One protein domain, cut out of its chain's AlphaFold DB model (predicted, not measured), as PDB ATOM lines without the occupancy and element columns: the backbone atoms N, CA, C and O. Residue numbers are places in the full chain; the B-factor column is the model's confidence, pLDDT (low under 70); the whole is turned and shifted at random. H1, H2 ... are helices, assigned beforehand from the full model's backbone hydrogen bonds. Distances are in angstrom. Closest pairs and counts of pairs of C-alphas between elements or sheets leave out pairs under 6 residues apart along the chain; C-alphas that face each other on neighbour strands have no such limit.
ATOM      1  N   ALA A 369     -30.909   6.949 -37.448       95.19
ATOM      2  CA  ALA A 369     -29.512   6.621 -37.158       95.19
ATOM      3  C   ALA A 369     -28.968   7.307 -35.901       95.19
ATOM      4  O   ALA A 369     -28.286   6.669 -35.102       95.19
ATOM      5  N   ARG A 370     -29.280   8.596 -35.698       95.44
ATOM      6  CA  ARG A 370     -28.831   9.330 -34.506       95.44
ATOM      7  C   ARG A 370     -29.330   8.670 -33.231       95.44
ATOM      8  O   ARG A 370     -28.550   8.473 -32.308       95.44
ATOM      9  N   ASP A 371     -30.619   8.368 -33.200       96.12
ATOM     10  CA  ASP A 371     -31.312   7.861 -32.023       96.12
ATOM     11  C   ASP A 371     -30.819   6.453 -31.683       96.12
ATOM     12  O   ASP A 371     -30.477   6.184 -30.532       96.12
ATOM     13  N   ILE A 372     -30.652   5.595 -32.695       97.00
ATOM     14  CA  ILE A 372     -30.069   4.258 -32.532       97.00
ATOM     15  C   ILE A 372     -28.630   4.342 -32.010       97.00
ATOM     16  O   ILE A 372     -28.284   3.641 -31.056       97.00
ATOM     17  N   LEU A 373     -27.785   5.200 -32.598       97.38
ATOM     18  CA  LEU A 373     -26.409   5.394 -32.127       97.38
ATOM     19  C   LEU A 373     -26.379   5.945 -30.702       97.38
ATOM     20  O   LEU A 373     -25.560   5.504 -29.904       97.38
ATOM     21  N   TYR A 374     -27.278   6.866 -30.360       97.62
ATOM     22  CA  TYR A 374     -27.366   7.434 -29.020       97.62
ATOM     23  C   TYR A 374     -27.739   6.363 -27.987       97.62
ATOM     24  O   TYR A 374     -27.046   6.215 -26.981       97.62
ATOM     25  N   ILE A 375     -28.780   5.564 -28.253       97.75
ATOM     26  CA  ILE A 375     -29.216   4.486 -27.350       97.75
ATOM     27  C   ILE A 375     -28.119   3.422 -27.220       97.75
ATOM     28  O   ILE A 375     -27.720   3.090 -26.104       97.75
ATOM     29  N   SER A 376     -27.579   2.934 -28.343       97.12
ATOM     30  CA  SER A 376     -26.470   1.956 -28.360       97.12
ATOM     31  C   SER A 376     -25.264   2.478 -27.577       97.12
ATOM     32  O   SER A 376     -24.622   1.760 -26.814       97.12
ATOM     33  N   GLY A 377     -25.004   3.767 -27.763       97.12
ATOM     34  CA  GLY A 377     -24.161   4.647 -26.986       97.12
ATOM     35  C   GLY A 377     -24.156   4.402 -25.489       97.12
ATOM     36  O   GLY A 377     -23.181   3.925 -24.905       97.12
ATOM     37  N   VAL A 378     -25.301   4.744 -24.910       97.75
ATOM     38  CA  VAL A 378     -25.605   4.684 -23.483       97.75
ATOM     39  C   VAL A 378     -25.606   3.242 -22.982       97.75
ATOM     40  O   VAL A 378     -24.981   2.950 -21.964       97.75
ATOM     41  N   ILE A 379     -26.238   2.319 -23.715       97.06
ATOM     42  CA  ILE A 379     -26.296   0.909 -23.313       97.06
ATOM     43  C   ILE A 379     -24.903   0.297 -23.231       97.06
ATOM     44  O   ILE A 379     -24.617  -0.383 -22.255       97.06
ATOM     45  N   LYS A 380     -24.008   0.587 -24.178       95.88
ATOM     46  CA  LYS A 380     -22.636   0.063 -24.145       95.88
ATOM     47  C   LYS A 380     -21.871   0.473 -22.880       95.88
ATOM     48  O   LYS A 380     -21.006  -0.275 -22.440       95.88
ATOM     49  N   GLN A 381     -22.176   1.636 -22.305       96.31
ATOM     50  CA  GLN A 381     -21.564   2.084 -21.050       96.31
ATOM     51  C   GLN A 381     -22.195   1.421 -19.817       96.31
ATOM     52  O   GLN A 381     -21.493   1.142 -18.852       96.31
ATOM     53  N   ILE A 382     -23.506   1.161 -19.841       95.81
ATOM     54  CA  ILE A 382     -24.235   0.557 -18.709       95.81
ATOM     55  C   ILE A 382     -24.070  -0.972 -18.681       95.81
ATOM     56  O   ILE A 382     -23.918  -1.564 -17.613       95.81
ATOM     57  N   ARG A 383     -24.146  -1.610 -19.850       94.44
ATOM     58  CA  ARG A 383     -24.185  -3.061 -20.061       94.44
ATOM     59  C   ARG A 383     -23.340  -3.440 -21.295       94.44
ATOM     60  O   ARG A 383     -23.893  -3.695 -22.368       94.44
ATOM     61  N   PRO A 384     -21.996  -3.426 -21.184       93.75
ATOM     62  CA  PRO A 384     -21.084  -3.685 -22.306       93.75
ATOM     63  C   PRO A 384     -21.142  -5.128 -22.830       93.75
ATOM     64  O   PRO A 384     -20.700  -5.391 -23.947       93.75
ATOM     65  N   ASP A 385     -21.669  -6.051 -22.027       91.88
ATOM     66  CA  ASP A 385     -21.909  -7.457 -22.348       91.88
ATOM     67  C   ASP A 385     -23.043  -7.662 -23.355       91.88
ATOM     68  O   ASP A 385     -23.072  -8.709 -23.995       91.88
ATOM     69  N   LEU A 386     -23.952  -6.691 -23.523       91.44
ATOM     70  CA  LEU A 386     -25.093  -6.816 -24.427       91.44
ATOM     71  C   LEU A 386     -24.687  -6.418 -25.862       91.44
ATOM     72  O   LEU A 386     -24.491  -5.229 -26.141       91.44
ATOM     73  N   PRO A 387     -24.562  -7.375 -26.802       88.94
ATOM     74  CA  PRO A 387     -24.057  -7.098 -28.139       88.94
ATOM     75  C   PRO A 387     -25.177  -6.535 -29.023       88.94
ATOM     76  O   PRO A 387     -25.820  -7.267 -29.768       88.94
ATOM     77  N   LEU A 388     -25.404  -5.221 -28.976       93.00
ATOM     78  CA  LEU A 388     -26.432  -4.565 -29.792       93.00
ATOM     79  C   LEU A 388     -25.874  -4.032 -31.109       93.00
ATOM     80  O   LEU A 388     -24.969  -3.191 -31.129       93.00
ATOM     81  N   SER A 389     -26.448  -4.486 -32.218       94.06
ATOM     82  CA  SER A 389     -26.258  -3.890 -33.537       94.06
ATOM     83  C   SER A 389     -27.390  -2.913 -33.867       94.06
ATOM     84  O   SER A 389     -28.505  -3.061 -33.369       94.06
ATOM     85  N   PRO A 390     -27.156  -1.932 -34.752       95.38
ATOM     86  CA  PRO A 390     -28.235  -1.099 -35.272       95.38
ATOM     87  C   PRO A 390     -29.362  -1.897 -35.939       95.38
ATOM     88  O   PRO A 390     -30.524  -1.517 -35.828       95.38
ATOM     89  N   GLN A 391     -29.030  -3.019 -36.579       93.19
ATOM     90  CA  GLN A 391     -30.003  -3.923 -37.184       93.19
ATOM     91  C   GLN A 391     -30.927  -4.570 -36.141       93.19
ATOM     92  O   GLN A 391     -32.108  -4.758 -36.425       93.19
ATOM     93  N   ASP A 392     -30.437  -4.844 -34.926       93.75
ATOM     94  CA  ASP A 392     -31.274  -5.357 -33.830       93.75
ATOM     95  C   ASP A 392     -32.350  -4.343 -33.425       93.75
ATOM     96  O   ASP A 392     -33.484  -4.724 -33.143       93.75
ATOM     97  N   PHE A 393     -32.021  -3.046 -33.436       95.25
ATOM     98  CA  PHE A 393     -33.005  -1.985 -33.205       95.25
ATOM     99  C   PHE A 393     -34.015  -1.907 -34.343       95.25
ATOM    100  O   PHE A 393     -35.215  -1.833 -34.091       95.25
ATOM    101  N   GLU A 394     -33.547  -1.941 -35.592       94.19
ATOM    102  CA  GLU A 394     -34.424  -1.867 -36.761       94.19
ATOM    103  C   GLU A 394     -35.421  -3.032 -36.793       94.19
ATOM    104  O   GLU A 394     -36.629  -2.809 -36.904       94.19
ATOM    105  N   ALA A 395     -34.938  -4.259 -36.591       91.81
ATOM    106  CA  ALA A 395     -35.771  -5.456 -36.545       91.81
ATOM    107  C   ALA A 395     -36.663  -5.502 -35.291       91.81
ATOM    108  O   ALA A 395     -37.865  -5.751 -35.392       91.81
ATOM    109  N   GLY A 396     -36.100  -5.242 -34.107       93.38
ATOM    110  CA  GLY A 396     -36.804  -5.384 -32.830       93.38
ATOM    111  C   GLY A 396     -37.885  -4.332 -32.599       93.38
ATOM    112  O   GLY A 396     -38.906  -4.616 -31.968       93.38
ATOM    113  N   LEU A 397     -37.695  -3.129 -33.141       94.00
ATOM    114  CA  LEU A 397     -38.671  -2.041 -33.077       94.00
ATOM    115  C   LEU A 397     -39.564  -1.968 -34.319       94.00
ATOM    116  O   LEU A 397     -40.462  -1.130 -34.350       94.00
ATOM    117  N   GLN A 398     -39.342  -2.832 -35.317       92.81
ATOM    118  CA  GLN A 398     -40.032  -2.799 -36.613       92.81
ATOM    119  C   GLN A 398     -39.894  -1.427 -37.297       92.81
ATOM    120  O   GLN A 398     -40.845  -0.881 -37.868       92.81
ATOM    121  N   LEU A 399     -38.699  -0.837 -37.198       91.19
ATOM    122  CA  LEU A 399     -38.391   0.432 -37.842       91.19
ATOM    123  C   LEU A 399     -38.175   0.173 -39.323       91.19
ATOM    124  O   LEU A 399     -37.082  -0.142 -39.783       91.19
ATOM    125  N   ASN A 400     -39.237   0.360 -40.091       80.56
ATOM    126  CA  ASN A 400     -39.089   0.488 -41.526       80.56
ATOM    127  C   ASN A 400     -38.406   1.836 -41.778       80.56
ATOM    128  O   ASN A 400     -38.938   2.868 -41.357       80.56
ATOM    129  N   ASN A 401     -37.263   1.848 -42.475       67.44
ATOM    130  CA  ASN A 401     -36.694   3.062 -43.073       67.44
ATOM    131  C   ASN A 401     -37.679   3.558 -44.146       67.44
ATOM    132  O   ASN A 401     -37.512   3.358 -45.341       67.44
ATOM    133  N   LYS A 402     -38.782   4.150 -43.689       57.12
ATOM    134  CA  LYS A 402     -39.955   4.537 -44.474       57.12
ATOM    135  C   LYS A 402     -39.745   5.876 -45.176       57.12
ATOM    136  O   LYS A 402     -40.725   6.544 -45.482       57.12
ATOM    137  N   LEU A 403     -38.492   6.299 -45.361       55.72
ATOM    138  CA  LEU A 403     -38.162   7.588 -45.954       55.72
ATOM    139  C   LEU A 403     -38.486   7.540 -47.452       55.72
ATOM    140  O   LEU A 403     -37.652   7.197 -48.277       55.72
ATOM    141  N   THR A 404     -39.765   7.828 -47.699       43.94
ATOM    142  CA  THR A 404     -40.446   8.504 -48.809       43.94
ATOM    143  C   THR A 404     -39.530   9.225 -49.794       43.94
ATOM    144  O   THR A 404     -39.564  10.446 -49.932       43.94
ATOM    145  N   VAL A 405     -38.706   8.477 -50.498       49.22
ATOM    146  CA  VAL A 405     -38.517   8.742 -51.917       49.22
ATOM    147  C   VAL A 405     -39.399   7.699 -52.583       49.22
ATOM    148  O   VAL A 405     -39.433   6.568 -52.097       49.22
ATOM    149  N   ASP A 406     -40.181   8.082 -53.589       46.62
ATOM    150  CA  ASP A 406     -41.058   7.204 -54.376       46.62
ATOM    151  C   ASP A 406     -40.241   6.168 -55.177       46.62
ATOM    152  O   ASP A 406     -40.373   6.039 -56.389       46.62
ATOM    153  N   GLU A 407     -39.355   5.441 -54.496       47.69
ATOM    154  CA  GLU A 407     -38.534   4.389 -55.052       47.69
ATOM    155  C   GLU A 407     -39.502   3.292 -55.511       47.69
ATOM    156  O   GLU A 407     -40.384   2.874 -54.743       47.69
ATOM    157  N   PRO A 408     -39.404   2.821 -56.765       48.53
ATOM    158  CA  PRO A 408     -40.329   1.838 -57.294       48.53
ATOM    159  C   PRO A 408     -40.358   0.624 -56.367       48.53
ATOM    160  O   PRO A 408     -39.343  -0.047 -56.162       48.53
ATOM    161  N   SER A 409     -41.552   0.359 -55.830       51.41
ATOM    162  CA  SER A 409     -41.924  -0.667 -54.840       51.41
ATOM    163  C   SER A 409     -41.178  -2.010 -54.941       51.41
ATOM    164  O   SER A 409     -41.081  -2.740 -53.961       51.41
ATOM    165  N   SER A 410     -40.642  -2.369 -56.109       47.66
ATOM    166  CA  SER A 410     -39.838  -3.571 -56.328       47.66
ATOM    167  C   SER A 410     -38.502  -3.612 -55.574       47.66
ATOM    168  O   SER A 410     -38.154  -4.686 -55.093       47.66
ATOM    169  N   LEU A 411     -37.750  -2.509 -55.450       46.81
ATOM    170  CA  LEU A 411     -36.433  -2.533 -54.777       46.81
ATOM    171  C   LEU A 411     -36.572  -2.509 -53.251       46.81
ATOM    172  O   LEU A 411     -35.956  -3.323 -52.562       46.81
ATOM    173  N   ALA A 412     -37.474  -1.668 -52.741       51.12
ATOM    174  CA  ALA A 412     -37.818  -1.620 -51.323       51.12
ATOM    175  C   ALA A 412     -38.323  -2.980 -50.800       51.12
ATOM    176  O   ALA A 412     -37.950  -3.404 -49.706       51.12
ATOM    177  N   ASN A 413     -39.110  -3.709 -51.602       50.78
ATOM    178  CA  ASN A 413     -39.585  -5.045 -51.237       50.78
ATOM    179  C   ASN A 413     -38.454  -6.086 -51.179       50.78
ATOM    180  O   ASN A 413     -38.490  -6.962 -50.317       50.78
ATOM    181  N   ILE A 414     -37.436  -5.998 -52.047       54.75
ATOM    182  CA  ILE A 414     -36.284  -6.918 -52.023       54.75
ATOM    183  C   ILE A 414     -35.423  -6.677 -50.776       54.75
ATOM    184  O   ILE A 414     -35.045  -7.642 -50.114       54.75
ATOM    185  N   ALA A 415     -35.178  -5.414 -50.409       53.16
ATOM    186  CA  ALA A 415     -34.431  -5.067 -49.197       53.16
ATOM    187  C   ALA A 415     -35.177  -5.477 -47.909       53.16
ATOM    188  O   ALA A 415     -34.575  -5.997 -46.970       53.16
ATOM    189  N   GLN A 416     -36.505  -5.317 -47.869       54.69
ATOM    190  CA  GLN A 416     -37.315  -5.794 -46.739       54.69
ATOM    191  C   GLN A 416     -37.322  -7.324 -46.640       54.69
ATOM    192  O   GLN A 416     -37.235  -7.870 -45.539       54.69
ATOM    193  N   LEU A 417     -37.376  -8.028 -47.777       56.53
ATOM    194  CA  LEU A 417     -37.290  -9.488 -47.814       56.53
ATOM    195  C   LEU A 417     -35.911  -9.996 -47.371       56.53
ATOM    196  O   LEU A 417     -35.861 -10.975 -46.628       56.53
ATOM    197  N   SER A 418     -34.806  -9.339 -47.745       54.72
ATOM    198  CA  SER A 418     -33.469  -9.742 -47.277       54.72
ATOM    199  C   SER A 418     -33.268  -9.482 -45.780       54.72
ATOM    200  O   SER A 418     -32.632 -10.289 -45.095       54.72
ATOM    201  N   LEU A 419     -33.850  -8.401 -45.247       54.16
ATOM    202  CA  LEU A 419     -33.807  -8.100 -43.814       54.16
ATOM    203  C   LEU A 419     -34.639  -9.109 -43.004       54.16
ATOM    204  O   LEU A 419     -34.178  -9.615 -41.983       54.16
ATOM    205  N   ALA A 420     -35.828  -9.475 -43.493       54.19
ATOM    206  CA  ALA A 420     -36.703 -10.445 -42.835       54.19
ATOM    207  C   ALA A 420     -36.185 -11.895 -42.915       54.19
ATOM    208  O   ALA A 420     -36.492 -12.702 -42.040       54.19
ATOM    209  N   GLN A 421     -35.409 -12.243 -43.946       53.06
ATOM    210  CA  GLN A 421     -34.879 -13.601 -44.132       53.06
ATOM    211  C   GLN A 421     -33.591 -13.885 -43.349       53.06
ATOM    212  O   GLN A 421     -33.267 -15.051 -43.130       53.06
ATOM    213  N   SER A 422     -32.852 -12.856 -42.933       53.03
ATOM    214  CA  SER A 422     -31.537 -13.028 -42.301       53.03
ATOM    215  C   SER A 422     -31.555 -12.978 -40.772       53.03
ATOM    216  O   SER A 422     -30.557 -13.351 -40.157       53.03
ATOM    217  N   TYR A 423     -32.672 -12.582 -40.152       54.34
ATOM    218  CA  TYR A 423     -32.761 -12.426 -38.701       54.34
ATOM    219  C   TYR A 423     -33.984 -13.131 -38.103       54.34
ATOM    220  O   TYR A 423     -35.106 -12.892 -38.549       54.34
ATOM    221  N   PRO A 424     -33.829 -13.959 -37.053       58.72
ATOM    222  CA  PRO A 424     -34.973 -14.450 -36.300       58.72
ATOM    223  C   PRO A 424     -35.610 -13.277 -35.536       58.72
ATOM    224  O   PRO A 424     -35.143 -12.893 -34.463       58.72
ATOM    225  N   LEU A 425     -36.688 -12.705 -36.092       55.22
ATOM    226  CA  LEU A 425     -37.418 -11.548 -35.538       55.22
ATOM    227  C   LEU A 425     -37.790 -11.702 -34.049       55.22
ATOM    228  O   LEU A 425     -37.880 -10.702 -33.337       55.22
ATOM    229  N   GLY A 426     -37.986 -12.937 -33.572       61.84
ATOM    230  CA  GLY A 426     -38.327 -13.223 -32.176       61.84
ATOM    231  C   GLY A 426     -37.284 -12.709 -31.179       61.84
ATOM    232  O   GLY A 426     -37.646 -12.082 -30.186       61.84
ATOM    233  N   ASN A 427     -35.992 -12.868 -31.487       77.94
ATOM    234  CA  ASN A 427     -34.914 -12.495 -30.566       77.94
ATOM    235  C   ASN A 427     -34.724 -10.972 -30.492       77.94
ATOM    236  O   ASN A 427     -34.406 -10.434 -29.433       77.94
ATOM    237  N   ALA A 428     -34.939 -10.256 -31.599       82.75
ATOM    238  CA  ALA A 428     -34.728  -8.810 -31.650       82.75
ATOM    239  C   ALA A 428     -35.775  -8.044 -30.820       82.75
ATOM    240  O   ALA A 428     -35.432  -7.110 -30.095       82.75
ATOM    241  N   SER A 429     -37.047  -8.459 -30.868       89.31
ATOM    242  CA  SER A 429     -38.109  -7.827 -30.070       89.31
ATOM    243  C   SER A 429     -37.887  -8.018 -28.565       89.31
ATOM    244  O   SER A 429     -37.992  -7.059 -27.797       89.31
ATOM    245  N   GLU A 430     -37.499  -9.222 -28.139       90.12
ATOM    246  CA  GLU A 430     -37.138  -9.497 -26.744       90.12
ATOM    247  C   GLU A 430     -35.907  -8.692 -26.308       90.12
ATOM    248  O   GLU A 430     -35.904  -8.085 -25.235       90.12
ATOM    249  N   THR A 431     -34.912  -8.567 -27.189       91.81
ATOM    250  CA  THR A 431     -33.733  -7.723 -26.953       91.81
ATOM    251  C   THR A 431     -34.122  -6.264 -26.704       91.81
ATOM    252  O   THR A 431     -33.580  -5.634 -25.797       91.81
ATOM    253  N   MET A 432     -35.104  -5.719 -27.429       94.38
ATOM    254  CA  MET A 432     -35.585  -4.349 -27.189       94.38
ATOM    255  C   MET A 432     -36.293  -4.186 -25.838       94.38
ATOM    256  O   MET A 432     -36.186  -3.123 -25.222       94.38
ATOM    257  N   LYS A 433     -36.954  -5.233 -25.328       91.44
ATOM    258  CA  LYS A 433     -37.502  -5.243 -23.960       91.44
ATOM    259  C   LYS A 433     -36.388  -5.260 -22.913       91.44
ATOM    260  O   LYS A 433     -36.462  -4.511 -21.942       91.44
ATOM    261  N   ILE A 434     -35.318  -6.024 -23.147       91.69
ATOM    262  CA  ILE A 434     -34.128  -6.010 -22.283       91.69
ATOM    263  C   ILE A 434     -33.493  -4.615 -22.281       91.69
ATOM    264  O   ILE A 434     -33.216  -4.077 -21.212       91.69
ATOM    265  N   VAL A 435     -33.316  -3.993 -23.453       94.56
ATOM    266  CA  VAL A 435     -32.805  -2.614 -23.577       94.56
ATOM    267  C   VAL A 435     -33.670  -1.639 -22.783       94.56
ATOM    268  O   VAL A 435     -33.141  -0.848 -22.003       94.56
ATOM    269  N   TYR A 436     -34.993  -1.731 -22.933       93.38
ATOM    270  CA  TYR A 436     -35.942  -0.949 -22.149       93.38
ATOM    271  C   TYR A 436     -35.715  -1.140 -20.639       93.38
ATOM    272  O   TYR A 436     -35.526  -0.162 -19.913       93.38
ATOM    273  N   GLY A 437     -35.643  -2.390 -20.171       91.94
ATOM    274  CA  GLY A 437     -35.362  -2.716 -18.774       91.94
ATOM    275  C   GLY A 437     -34.039  -2.136 -18.276       91.94
ATOM    276  O   GLY A 437     -34.013  -1.520 -17.217       91.94
ATOM    277  N   VAL A 438     -32.957  -2.262 -19.048       93.88
ATOM    278  CA  VAL A 438     -31.630  -1.720 -18.702       93.88
ATOM    279  C   VAL A 438     -31.675  -0.206 -18.511       93.88
ATOM    280  O   VAL A 438     -31.147   0.295 -17.515       93.88
ATOM    281  N   LEU A 439     -32.340   0.527 -19.408       95.19
ATOM    282  CA  LEU A 439     -32.477   1.980 -19.279       95.19
ATOM    283  C   LEU A 439     -33.283   2.359 -18.035       95.19
ATOM    284  O   LEU A 439     -32.851   3.209 -17.256       95.19
ATOM    285  N   VAL A 440     -34.422   1.703 -17.808       92.94
ATOM    286  CA  VAL A 440     -35.271   1.988 -16.645       92.94
ATOM    287  C   VAL A 440     -34.575   1.615 -15.337       92.94
ATOM    288  O   VAL A 440     -34.576   2.408 -14.397       92.94
ATOM    289  N   GLY A 441     -33.925   0.454 -15.281       93.19
ATOM    290  CA  GLY A 441     -33.129   0.018 -14.137       93.19
ATOM    291  C   GLY A 441     -32.029   1.010 -13.793       93.19
ATOM    292  O   GLY A 441     -31.874   1.379 -12.632       93.19
ATOM    293  N   SER A 442     -31.345   1.526 -14.813       94.94
ATOM    294  CA  SER A 442     -30.320   2.552 -14.651       94.94
ATOM    295  C   SER A 442     -30.885   3.875 -14.108       94.94
ATOM    296  O   SER A 442     -30.326   4.464 -13.181       94.94
ATOM    297  N   ILE A 443     -32.047   4.325 -14.598       94.00
ATOM    298  CA  ILE A 443     -32.736   5.518 -14.068       94.00
ATOM    299  C   ILE A 443     -33.215   5.298 -12.627       94.00
ATOM    300  O   ILE A 443     -33.222   6.237 -11.827       94.00
ATOM    301  N   LEU A 444     -33.578   4.069 -12.264       93.00
ATOM    302  CA  LEU A 444     -34.114   3.740 -10.946       93.00
ATOM    303  C   LEU A 444     -33.070   3.281  -9.913       93.00
ATOM    304  O   LEU A 444     -33.439   3.132  -8.752       93.00
ATOM    305  N   ASP A 445     -31.796   3.130 -10.288       94.12
ATOM    306  CA  ASP A 445     -30.737   2.530  -9.446       94.12
ATOM    307  C   ASP A 445     -31.029   1.070  -9.056       94.12
ATOM    308  O   ASP A 445     -30.660   0.612  -7.974       94.12
ATOM    309  N   MET A 446     -31.722   0.325  -9.922       92.19
ATOM    310  CA  MET A 446     -32.048  -1.076  -9.653       92.19
ATOM    311  C   MET A 446     -30.869  -1.997  -9.999       92.19
ATOM    312  O   MET A 446     -30.211  -1.797 -11.024       92.19
ATOM    313  N   PRO A 447     -30.602  -3.032  -9.180       89.12
ATOM    314  CA  PRO A 447     -29.547  -3.994  -9.466       89.12
ATOM    315  C   PRO A 447     -29.891  -4.801 -10.721       89.12
ATOM    316  O   PRO A 447     -31.033  -5.226 -10.904       89.12
ATOM    317  N   GLN A 448     -28.892  -5.062 -11.566       82.00
ATOM    318  CA  GLN A 448     -29.086  -5.734 -12.857       82.00
ATOM    319  C   GLN A 448     -29.765  -7.107 -12.736       82.00
ATOM    320  O   GLN A 448     -30.587  -7.443 -13.578       82.00
ATOM    321  N   SER A 449     -29.522  -7.839 -11.645       83.25
ATOM    322  CA  SER A 449     -30.150  -9.141 -11.374       83.25
ATOM    323  C   SER A 449     -31.677  -9.096 -11.311       83.25
ATOM    324  O   SER A 449     -32.332 -10.108 -11.536       83.25
ATOM    325  N   THR A 450     -32.265  -7.937 -11.001       81.38
ATOM    326  CA  THR A 450     -33.724  -7.796 -11.020       81.38
ATOM    327  C   THR A 450     -34.256  -7.741 -12.448       81.38
ATOM    328  O   THR A 450     -35.279  -8.361 -12.727       81.38
ATOM    329  N   LEU A 451     -33.537  -7.083 -13.361       76.94
ATOM    330  CA  LEU A 451     -33.981  -6.812 -14.731       76.94
ATOM    331  C   LEU A 451     -34.187  -8.076 -15.568       76.94
ATOM    332  O   LEU A 451     -35.041  -8.084 -16.451       76.94
ATOM    333  N   ASP A 452     -33.466  -9.149 -15.250       76.50
ATOM    334  CA  ASP A 452     -33.575 -10.428 -15.955       76.50
ATOM    335  C   ASP A 452     -34.903 -11.160 -15.661       76.50
ATOM    336  O   ASP A 452     -35.237 -12.133 -16.332       76.50
ATOM    337  N   SER A 453     -35.705 -10.683 -14.697       76.00
ATOM    338  CA  SER A 453     -37.017 -11.266 -14.368       76.00
ATOM    339  C   SER A 453     -38.101 -11.039 -15.431       76.00
ATOM    340  O   SER A 453     -39.145 -11.682 -15.376       76.00
ATOM    341  N   GLY A 454     -37.883 -10.123 -16.385       76.25
ATOM    342  CA  GLY A 454     -38.825  -9.836 -17.475       76.25
ATOM    343  C   GLY A 454     -40.121  -9.126 -17.053       76.25
ATOM    344  O   GLY A 454     -41.003  -8.902 -17.883       76.25
ATOM    345  N   ASP A 455     -40.249  -8.737 -15.783       81.19
ATOM    346  CA  ASP A 455     -41.474  -8.181 -15.195       81.19
ATOM    347  C   ASP A 455     -41.556  -6.646 -15.398       81.19
ATOM    348  O   ASP A 455     -41.657  -5.848 -14.460       81.19
ATOM    349  N   TYR A 456     -41.470  -6.212 -16.663       78.44
ATOM    350  CA  TYR A 456     -41.267  -4.805 -17.052       78.44
ATOM    351  C   TYR A 456     -42.386  -3.843 -16.618       78.44
ATOM    352  O   TYR A 456     -42.142  -2.642 -16.477       78.44
ATOM    353  N   SER A 457     -43.597  -4.350 -16.370       78.12
ATOM    354  CA  SER A 457     -44.748  -3.556 -15.914       78.12
ATOM    355  C   SER A 457     -44.503  -2.900 -14.549       78.12
ATOM    356  O   SER A 457     -44.865  -1.741 -14.343       78.12
ATOM    357  N   LYS A 458     -43.812  -3.592 -13.634       82.94
ATOM    358  CA  LYS A 458     -43.465  -3.055 -12.306       82.94
ATOM    359  C   LYS A 458     -42.454  -1.915 -12.406       82.94
ATOM    360  O   LYS A 458     -42.603  -0.893 -11.739       82.94
ATOM    361  N   TYR A 459     -41.447  -2.066 -13.266       83.31
ATOM    362  CA  TYR A 459     -40.441  -1.024 -13.502       83.31
ATOM    363  C   TYR A 459     -41.050   0.229 -14.100       83.31
ATOM    364  O   TYR A 459     -40.675   1.343 -13.740       83.31
ATOM    365  N   PHE A 460     -42.031   0.035 -14.973       78.62
ATOM    366  CA  PHE A 460     -42.774   1.114 -15.584       78.62
ATOM    367  C   PHE A 460     -43.544   1.940 -14.536       78.62
ATOM    368  O   PHE A 460     -43.448   3.170 -14.520       78.62
ATOM    369  N   GLN A 461     -44.247   1.281 -13.608       84.06
ATOM    370  CA  GLN A 461     -44.978   1.967 -12.537       84.06
ATOM    371  C   GLN A 461     -44.040   2.803 -11.652       84.06
ATOM    372  O   GLN A 461     -44.301   3.987 -11.430       84.06
ATOM    373  N   LEU A 462     -42.911   2.224 -11.230       87.50
ATOM    374  CA  LEU A 462     -41.896   2.920 -10.428       87.50
ATOM    375  C   LEU A 462     -41.277   4.109 -11.171       87.50
ATOM    376  O   LEU A 462     -41.036   5.162 -10.579       87.50
ATOM    377  N   LEU A 463     -41.038   3.963 -12.476       87.75
ATOM    378  CA  LEU A 463     -40.532   5.046 -13.310       87.75
ATOM    379  C   LEU A 463     -41.532   6.203 -13.371       87.75
ATOM    380  O   LEU A 463     -41.134   7.351 -13.193       87.75
ATOM    381  N   SER A 464     -42.819   5.912 -13.576       85.50
ATOM    382  CA  SER A 464     -43.860   6.945 -13.646       85.50
ATOM    383  C   SER A 464     -43.993   7.739 -12.341       85.50
ATOM    384  O   SER A 464     -44.124   8.967 -12.367       85.50
ATOM    385  N   GLU A 465     -43.880   7.059 -11.196       87.75
ATOM    386  CA  GLU A 465     -43.878   7.687  -9.875       87.75
ATOM    387  C   GLU A 465     -42.647   8.584  -9.708       87.75
ATOM    388  O   GLU A 465     -42.775   9.759  -9.358       87.75
ATOM    389  N   ARG A 466     -41.454   8.080 -10.053       86.62
ATOM    390  CA  ARG A 466     -40.210   8.850  -9.923       86.62
ATOM    391  C   ARG A 466     -40.160  10.045 -10.871       86.62
ATOM    392  O   ARG A 466     -39.696  11.104 -10.455       86.62
ATOM    393  N   ILE A 467     -40.650   9.915 -12.105       84.81
ATOM    394  CA  ILE A 467     -40.749  11.029 -13.063       84.81
ATOM    395  C   ILE A 467     -41.683  12.113 -12.516       84.81
ATOM    396  O   ILE A 467     -41.305  13.285 -12.495       84.81
ATOM    397  N   SER A 468     -42.846  11.713 -11.991       84.19
ATOM    398  CA  SER A 468     -43.820  12.638 -11.397       84.19
ATOM    399  C   SER A 468     -43.245  13.395 -10.194       84.19
ATOM    400  O   SER A 468     -43.504  14.584 -10.035       84.19
ATOM    401  N   VAL A 469     -42.440  12.725  -9.362       85.38
ATOM    402  CA  VAL A 469     -41.803  13.331  -8.179       85.38
ATOM    403  C   VAL A 469     -40.611  14.217  -8.550       85.38
ATOM    404  O   VAL A 469     -40.408  15.263  -7.938       85.38
ATOM    405  N   SER A 470     -39.814  13.814  -9.541       80.12
ATOM    406  CA  SER A 470     -38.545  14.486  -9.866       80.12
ATOM    407  C   SER A 470     -38.712  15.689 -10.796       80.12
ATOM    408  O   SER A 470     -37.742  16.405 -11.027       80.12
ATOM    409  N   GLY A 471     -39.906  15.896 -11.369       77.94
ATOM    410  CA  GLY A 471     -40.136  16.930 -12.383       77.94
ATOM    411  C   GLY A 471     -39.306  16.718 -13.654       77.94
ATOM    412  O   GLY A 471     -38.999  17.676 -14.357       77.94
ATOM    413  N   LEU A 472     -38.891  15.475 -13.925       74.25
ATOM    414  CA  LEU A 472     -38.108  15.132 -15.108       74.25
ATOM    415  C   LEU A 472     -39.029  15.149 -16.326       74.25
ATOM    416  O   LEU A 472     -39.802  14.221 -16.546       74.25
ATOM    417  N   GLU A 473     -38.959  16.204 -17.127       75.56
ATOM    418  CA  GLU A 473     -39.707  16.266 -18.379       75.56
ATOM    419  C   GLU A 473     -39.046  15.354 -19.425       75.56
ATOM    420  O   GLU A 473     -37.895  15.553 -19.821       75.56
ATOM    421  N   LEU A 474     -39.775  14.338 -19.900       76.88
ATOM    422  CA  LEU A 474     -39.390  13.629 -21.117       76.88
ATOM    423  C   LEU A 474     -39.638  14.566 -22.299       76.88
ATOM    424  O   LEU A 474     -40.781  14.799 -22.694       76.88
ATOM    425  N   ASN A 475     -38.561  15.109 -22.865       71.06
ATOM    426  CA  ASN A 475     -38.628  16.006 -24.016       71.06
ATOM    427  C   ASN A 475     -39.500  15.413 -25.138       71.06
ATOM    428  O   ASN A 475     -39.107  14.457 -25.807       71.06
ATOM    429  N   GLY A 476     -40.675  16.009 -25.364       67.19
ATOM    430  CA  GLY A 476     -41.570  15.656 -26.468       67.19
ATOM    431  C   GLY A 476     -42.459  14.428 -26.251       67.19
ATOM    432  O   GLY A 476     -43.121  14.019 -27.204       67.19
ATOM    433  N   PHE A 477     -42.510  13.863 -25.041       67.75
ATOM    434  CA  PHE A 477     -43.445  12.793 -24.689       67.75
ATOM    435  C   PHE A 477     -44.370  13.246 -23.565       67.75
ATOM    436  O   PHE A 477     -43.961  13.355 -22.411       67.75
ATOM    437  N   ASN A 478     -45.637  13.495 -23.906       68.19
ATOM    438  CA  ASN A 478     -46.664  13.665 -22.891       68.19
ATOM    439  C   ASN A 478     -46.986  12.269 -22.350       68.19
ATOM    440  O   ASN A 478     -47.615  11.463 -23.035       68.19
ATOM    441  N   LEU A 479     -46.480  11.955 -21.157       63.31
ATOM    442  CA  LEU A 479     -46.734  10.702 -20.443       63.31
ATOM    443  C   LEU A 479     -48.175  10.664 -19.916       63.31
ATOM    444  O   LEU A 479     -48.418  10.519 -18.716       63.31
ATOM    445  N   ASP A 480     -49.153  10.828 -20.802       65.69
ATOM    446  CA  ASP A 480     -50.541  10.670 -20.417       65.69
ATOM    447  C   ASP A 480     -50.741   9.231 -19.914       65.69
ATOM    448  O   ASP A 480     -50.263   8.253 -20.496       65.69
ATOM    449  N   LYS A 481     -51.493   9.099 -18.816       58.75
ATOM    450  CA  LYS A 481     -51.720   7.836 -18.095       58.75
ATOM    451  C   LYS A 481     -52.120   6.610 -18.940       58.75
ATOM    452  O   LYS A 481     -51.742   5.517 -18.523       58.75
ATOM    453  N   PRO A 482     -52.849   6.694 -20.078       58.66
ATOM    454  CA  PRO A 482     -53.167   5.490 -20.849       58.66
ATOM    455  C   PRO A 482     -51.953   4.899 -21.578       58.66
ATOM    456  O   PRO A 482     -51.898   3.685 -21.750       58.66
ATOM    457  N   PHE A 483     -50.958   5.720 -21.924       62.78
ATOM    458  CA  PHE A 483     -49.712   5.267 -22.552       62.78
ATOM    459  C   PHE A 483     -48.843   4.465 -21.571       62.78
ATOM    460  O   PHE A 483     -48.063   3.612 -21.969       62.78
ATOM    461  N   LEU A 484     -49.018   4.724 -20.269       60.41
ATOM    462  CA  LEU A 484     -48.259   4.101 -19.185       60.41
ATOM    463  C   LEU A 484     -48.675   2.643 -18.901       60.41
ATOM    464  O   LEU A 484     -47.906   1.885 -18.320       60.41
ATOM    465  N   ASN A 485     -49.893   2.253 -19.291       62.59
ATOM    466  CA  ASN A 485     -50.404   0.889 -19.099       62.59
ATOM    467  C   ASN A 485     -50.201   0.000 -20.332       62.59
ATOM    468  O   ASN A 485     -50.422  -1.208 -20.264       62.59
ATOM    469  N   GLN A 486     -49.825   0.613 -21.450       65.00
ATOM    470  CA  GLN A 486     -49.569  -0.040 -22.718       65.00
ATOM    471  C   GLN A 486     -48.107  -0.495 -22.737       65.00
ATOM    472  O   GLN A 486     -47.196   0.279 -22.436       65.00
ATOM    473  N   GLY A 487     -47.873  -1.779 -22.999       74.19
ATOM    474  CA  GLY A 487     -46.514  -2.316 -23.063       74.19
ATOM    475  C   GLY A 487     -45.733  -1.689 -24.222       74.19
ATOM    476  O   GLY A 487     -46.311  -1.063 -25.107       74.19
ATOM    477  N   LEU A 488     -44.414  -1.920 -24.287       84.19
ATOM    478  CA  LEU A 488     -43.605  -1.496 -25.444       84.19
ATOM    479  C   LEU A 488     -44.213  -1.996 -26.774       84.19
ATOM    480  O   LEU A 488     -44.088  -1.329 -27.796       84.19
ATOM    481  N   ASP A 489     -44.906  -3.137 -26.740       86.12
ATOM    482  CA  ASP A 489     -45.549  -3.786 -27.885       86.12
ATOM    483  C   ASP A 489     -46.807  -3.068 -28.405       86.12
ATOM    484  O   ASP A 489     -47.179  -3.267 -29.561       86.12
ATOM    485  N   ASP A 490     -47.434  -2.206 -27.608       87.19
ATOM    486  CA  ASP A 490     -48.649  -1.478 -28.002       87.19
ATOM    487  C   ASP A 490     -48.325  -0.165 -28.736       87.19
ATOM    488  O   ASP A 490     -49.171   0.410 -29.421       87.19
ATOM    489  N   LEU A 491     -47.080   0.305 -28.621       89.12
ATOM    490  CA  LEU A 491     -46.624   1.553 -29.225       89.12
ATOM    491  C   LEU A 491     -46.271   1.364 -30.699       89.12
ATOM    492  O   LEU A 491     -45.786   0.299 -31.099       89.12
ATOM    493  N   SER A 492     -46.417   2.415 -31.510       91.06
ATOM    494  CA  SER A 492     -45.903   2.388 -32.885       91.06
ATOM    495  C   SER A 492     -44.367   2.341 -32.911       91.06
ATOM    496  O   SER A 492     -43.703   2.820 -31.992       91.06
ATOM    497  N   ALA A 493     -43.775   1.811 -33.986       92.25
ATOM    498  CA  ALA A 493     -42.319   1.668 -34.129       92.25
ATOM    499  C   ALA A 493     -41.539   2.964 -33.816       92.25
ATOM    500  O   ALA A 493     -40.572   2.964 -33.053       92.25
ATOM    501  N   ASN A 494     -42.014   4.096 -34.345       91.19
ATOM    502  CA  ASN A 494     -41.399   5.404 -34.116       91.19
ATOM    503  C   ASN A 494     -41.576   5.902 -32.674       91.19
ATOM    504  O   ASN A 494     -40.694   6.579 -32.151       91.19
ATOM    505  N   GLU A 495     -42.701   5.594 -32.027       91.12
ATOM    506  CA  GLU A 495     -42.924   5.937 -30.619       91.12
ATOM    507  C   GLU A 495     -42.038   5.107 -29.695       91.12
ATOM    508  O   GLU A 495     -41.470   5.668 -28.761       91.12
ATOM    509  N   ARG A 496     -41.840   3.814 -29.989       92.38
ATOM    510  CA  ARG A 496     -40.899   2.964 -29.241       92.38
ATOM    511  C   ARG A 496     -39.483   3.517 -29.313       92.38
ATOM    512  O   ARG A 496     -38.833   3.644 -28.279       92.38
ATOM    513  N   LEU A 497     -39.015   3.875 -30.514       94.31
ATOM    514  CA  LEU A 497     -37.683   4.456 -30.690       94.31
ATOM    515  C   LEU A 497     -37.547   5.754 -29.894       94.31
ATOM    516  O   LEU A 497     -36.620   5.875 -29.103       94.31
ATOM    517  N   LYS A 498     -38.497   6.685 -30.042       92.19
ATOM    518  CA  LYS A 498     -38.465   7.954 -29.305       92.19
ATOM    519  C   LYS A 498     -38.493   7.748 -27.790       92.19
ATOM    520  O   LYS A 498     -37.713   8.392 -27.097       92.19
ATOM    521  N   LEU A 499     -39.332   6.840 -27.282       92.06
ATOM    522  CA  LEU A 499     -39.376   6.491 -25.859       92.06
ATOM    523  C   LEU A 499     -38.007   5.998 -25.380       92.06
ATOM    524  O   LEU A 499     -37.481   6.512 -24.394       92.06
ATOM    525  N   LEU A 500     -37.398   5.047 -26.097       94.75
ATOM    526  CA  LEU A 500     -36.065   4.541 -25.764       94.75
ATOM    527  C   LEU A 500     -34.999   5.638 -25.829       94.75
ATOM    528  O   LEU A 500     -34.126   5.682 -24.967       94.75
ATOM    529  N   THR A 501     -35.078   6.556 -26.794       95.12
ATOM    530  CA  THR A 501     -34.168   7.704 -26.879       95.12
ATOM    531  C   THR A 501     -34.317   8.625 -25.675       95.12
ATOM    532  O   THR A 501     -33.310   9.004 -25.080       95.12
ATOM    533  N   SER A 502     -35.544   8.964 -25.273       93.25
ATOM    534  CA  SER A 502     -35.781   9.822 -24.107       93.25
ATOM    535  C   SER A 502     -35.324   9.151 -22.807       93.25
ATOM    536  O   SER A 502     -34.702   9.799 -21.965       93.25
ATOM    537  N   LEU A 503     -35.544   7.839 -22.657       93.88
ATOM    538  CA  LEU A 503     -35.017   7.073 -21.522       93.88
ATOM    539  C   LEU A 503     -33.487   7.018 -21.532       93.88
ATOM    540  O   LEU A 503     -32.861   7.188 -20.489       93.88
ATOM    541  N   ALA A 504     -32.867   6.840 -22.698       96.25
ATOM    542  CA  ALA A 504     -31.416   6.875 -22.831       96.25
ATOM    543  C   ALA A 504     -30.845   8.251 -22.465       96.25
ATOM    544  O   ALA A 504     -29.812   8.308 -21.810       96.25
ATOM    545  N   GLN A 505     -31.518   9.348 -22.826       94.62
ATOM    546  CA  GLN A 505     -31.115  10.706 -22.437       94.62
ATOM    547  C   GLN A 505     -31.188  10.908 -20.921       94.62
ATOM    548  O   GLN A 505     -30.249  11.436 -20.328       94.62
ATOM    549  N   LEU A 506     -32.263  10.438 -20.278       93.44
ATOM    550  CA  LEU A 506     -32.386  10.475 -18.819       93.44
ATOM    551  C   LEU A 506     -31.309   9.636 -18.128       93.44
ATOM    552  O   LEU A 506     -30.670  10.102 -17.183       93.44
ATOM    553  N   ALA A 507     -31.087   8.409 -18.603       95.19
ATOM    554  CA  ALA A 507     -30.041   7.540 -18.080       95.19
ATOM    555  C   ALA A 507     -28.651   8.167 -18.283       95.19
ATOM    556  O   ALA A 507     -27.820   8.115 -17.378       95.19
ATOM    557  N   ALA A 508     -28.401   8.800 -19.429       96.00
ATOM    558  CA  ALA A 508     -27.139   9.468 -19.708       96.00
ATOM    559  C   ALA A 508     -26.883  10.641 -18.756       96.00
ATOM    560  O   ALA A 508     -25.850  10.660 -18.086       96.00
ATOM    561  N   GLY A 509     -27.843  11.563 -18.639       94.50
ATOM    562  CA  GLY A 509     -27.719  12.724 -17.754       94.50
ATOM    563  C   GLY A 509     -27.528  12.320 -16.293       94.50
ATOM    564  O   GLY A 509     -26.711  12.902 -15.585       94.50
ATOM    565  N   LYS A 510     -28.211  11.256 -15.854       94.06
ATOM    566  CA  LYS A 510     -28.079  10.741 -14.491       94.06
ATOM    567  C   LYS A 510     -26.716  10.093 -14.211       94.06
ATOM    568  O   LYS A 510     -26.142  10.348 -13.157       94.06
ATOM    569  N   ASN A 511     -26.227   9.225 -15.100       95.44
ATOM    570  CA  ASN A 511     -25.054   8.386 -14.810       95.44
ATOM    571  C   ASN A 511     -23.727   8.975 -15.296       95.44
ATOM    572  O   ASN A 511     -22.687   8.688 -14.706       95.44
ATOM    573  N   PHE A 512     -23.744   9.762 -16.372       96.12
ATOM    574  CA  PHE A 512     -22.530  10.232 -17.051       96.12
ATOM    575  C   PHE A 512     -22.403  11.763 -17.081       96.12
ATOM    576  O   PHE A 512     -21.330  12.273 -17.401       96.12
ATOM    577  N   GLY A 513     -23.460  12.490 -16.706       94.31
ATOM    578  CA  GLY A 513     -23.508  13.952 -16.730       94.31
ATOM    579  C   GLY A 513     -23.789  14.538 -18.118       94.31
ATOM    580  O   GLY A 513     -23.887  13.822 -19.114       94.31
ATOM    581  N   ASP A 514     -23.920  15.864 -18.174       91.94
ATOM    582  CA  ASP A 514     -24.393  16.590 -19.367       91.94
ATOM    583  C   ASP A 514     -23.379  16.629 -20.524       91.94
ATOM    584  O   ASP A 514     -23.762  16.789 -21.682       91.94
ATOM    585  N   ASP A 515     -22.086  16.459 -20.229       93.69
ATOM    586  CA  ASP A 515     -21.008  16.504 -21.228       93.69
ATOM    587  C   ASP A 515     -20.834  15.178 -21.993       93.69
ATOM    588  O   ASP A 515     -20.018  15.081 -22.915       93.69
ATOM    589  N   PHE A 516     -21.575  14.134 -21.617       94.88
ATOM    590  CA  PHE A 516     -21.466  12.826 -22.247       94.88
ATOM    591  C   PHE A 516     -22.183  12.800 -23.607       94.88
ATOM    592  O   PHE A 516     -23.412  12.792 -23.679       94.88
ATOM    593  N   ASP A 517     -21.410  12.737 -24.701       95.75
ATOM    594  CA  ASP A 517     -21.925  12.465 -26.050       95.75
ATOM    595  C   ASP A 517     -21.762  10.973 -26.409       95.75
ATOM    596  O   ASP A 517     -20.708  10.560 -26.914       95.75
ATOM    597  N   PRO A 518     -22.802  10.140 -26.204       95.88
ATOM    598  CA  PRO A 518     -22.745   8.713 -26.506       95.88
ATOM    599  C   PRO A 518     -22.517   8.401 -27.987       95.88
ATOM    600  O   PRO A 518     -22.104   7.291 -28.315       95.88
ATOM    601  N   VAL A 519     -22.790   9.336 -28.902       96.69
ATOM    602  CA  VAL A 519     -22.640   9.099 -30.347       96.69
ATOM    603  C   VAL A 519     -21.167   9.166 -30.758       96.69
ATOM    604  O   VAL A 519     -20.744   8.473 -31.689       96.69
ATOM    605  N   GLN A 520     -20.358   9.953 -30.043       95.94
ATOM    606  CA  GLN A 520     -18.949  10.171 -30.368       95.94
ATOM    607  C   GLN A 520     -18.110   8.888 -30.283       95.94
ATOM    608  O   GLN A 520     -17.143   8.742 -31.027       95.94
TER     609      GLN A 520
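Overview. This is residues 369 to 520 of the 640 residues of an uncharacterized protein of Komagataella phaffii (strain GS115 / ATCC 20864) (UniProt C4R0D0). This is a body of crossed helices with H4 and H7 at its core; H1 packs on H7 and, with residues 379 to 382, on H4, H2 crosses the first part of H4, and H5 and H6 pack on H4 farther along. At one end of the longest axis a long link and H3 make a loop that leaves the body after H2 and comes back to it at H4, and residues 403 to 411 of it stick out. The printed part has 152 residues with seven named helices, H1 to H7 in order along the chain, and no named strand; the class is all helix. It is compact, with a radius of gyration of the C-alphas of 16.2 A, and its outline, 51 by 34 by 33 A, is only just elongated.

Arrangement. Start at H1, residues 369 to 382, and look toward H7, residues 493 to 512: they touch, the closest C-alphas being those of Ile 375 and Ala 504 at 5.6 A, at a steep tilt of 43 degrees, the same way. With residues 372 to 376 alone H1 touches H2, residues 390 to 396, about perpendicular at 86 degrees, closest at the C-alphas of Ile 372 and Pro 390, 6.3 A. Now find the hub, H4, residues 425 to 444, which touches five other helices. With its residues 425 to 432 alone H4 touches H2, about perpendicular at 75 degrees, and the closest C-alphas, those of Gly 396 and Ser 429, are 3.9 A apart. Residues 435 to 442 of H4 alone touch residues 379 to 382 of H1, closest at the C-alphas of Ile 379 and Val 435, 7.4 A, at a steep tilt of 61 degrees. Residues 436 to 443 of H4 alone touch H7, closest at the C-alphas of Ile 443 and Ala 507, 5.2 A, at a tilt of 36 degrees, only just steep, the same way. H5, residues 448 to 451, touches residues 434 to 441 of H4 alone, with the C-alphas of Gly 437 and Leu 451 closest at 5.9 A. H6, residues 456 to 470, touches H4, with the C-alphas of Gly 437 and Tyr 456 closest at 6.5 A, at a shallow tilt of 34.6 degrees, only just short of steep. H3, residues 409 to 422, touches no helix and meets H4 only through their link. H6 and H7 are apart. In H2, H3, H6 and H7 every O i to N i+4 pair is within hydrogen-bond range, in H1 9 of 10 and in H4 15 of 16; H5 is too short for such a pair.

Along the chain. Find C-alpha 369 at (-29.512, 6.621, -37.158); from there H1 runs 20.1 A to Ile 382. H2 follows from Pro 390 to Gly 396, and H3 runs 20.4 A from Ser 409 to Ser 422. Look next at C-alpha 425 at (-37.418, -11.548, -35.538), where H4 begins its 29.1 A to Leu 444. After H5, from Gln 448 to Leu 451, H6 runs 20.8 A from Tyr 456 to Ser 470. H7 spans 27.5 A from Ala 493 to C-alpha 512 at (-22.530, 10.232, -17.051).

Size, cuts and confidence. The two C-alphas farthest apart are those of Ser 410 and Val 469, 51.1 A. The printed part has no cut. Two links are long: 12 residues between H2 and H3, and 22 between H6 and H7. Read the B-factor column for the model's confidence: the mean pLDDT of the printed part is 81.8, and residues 401 to 426 and 476 to 486 are under 70.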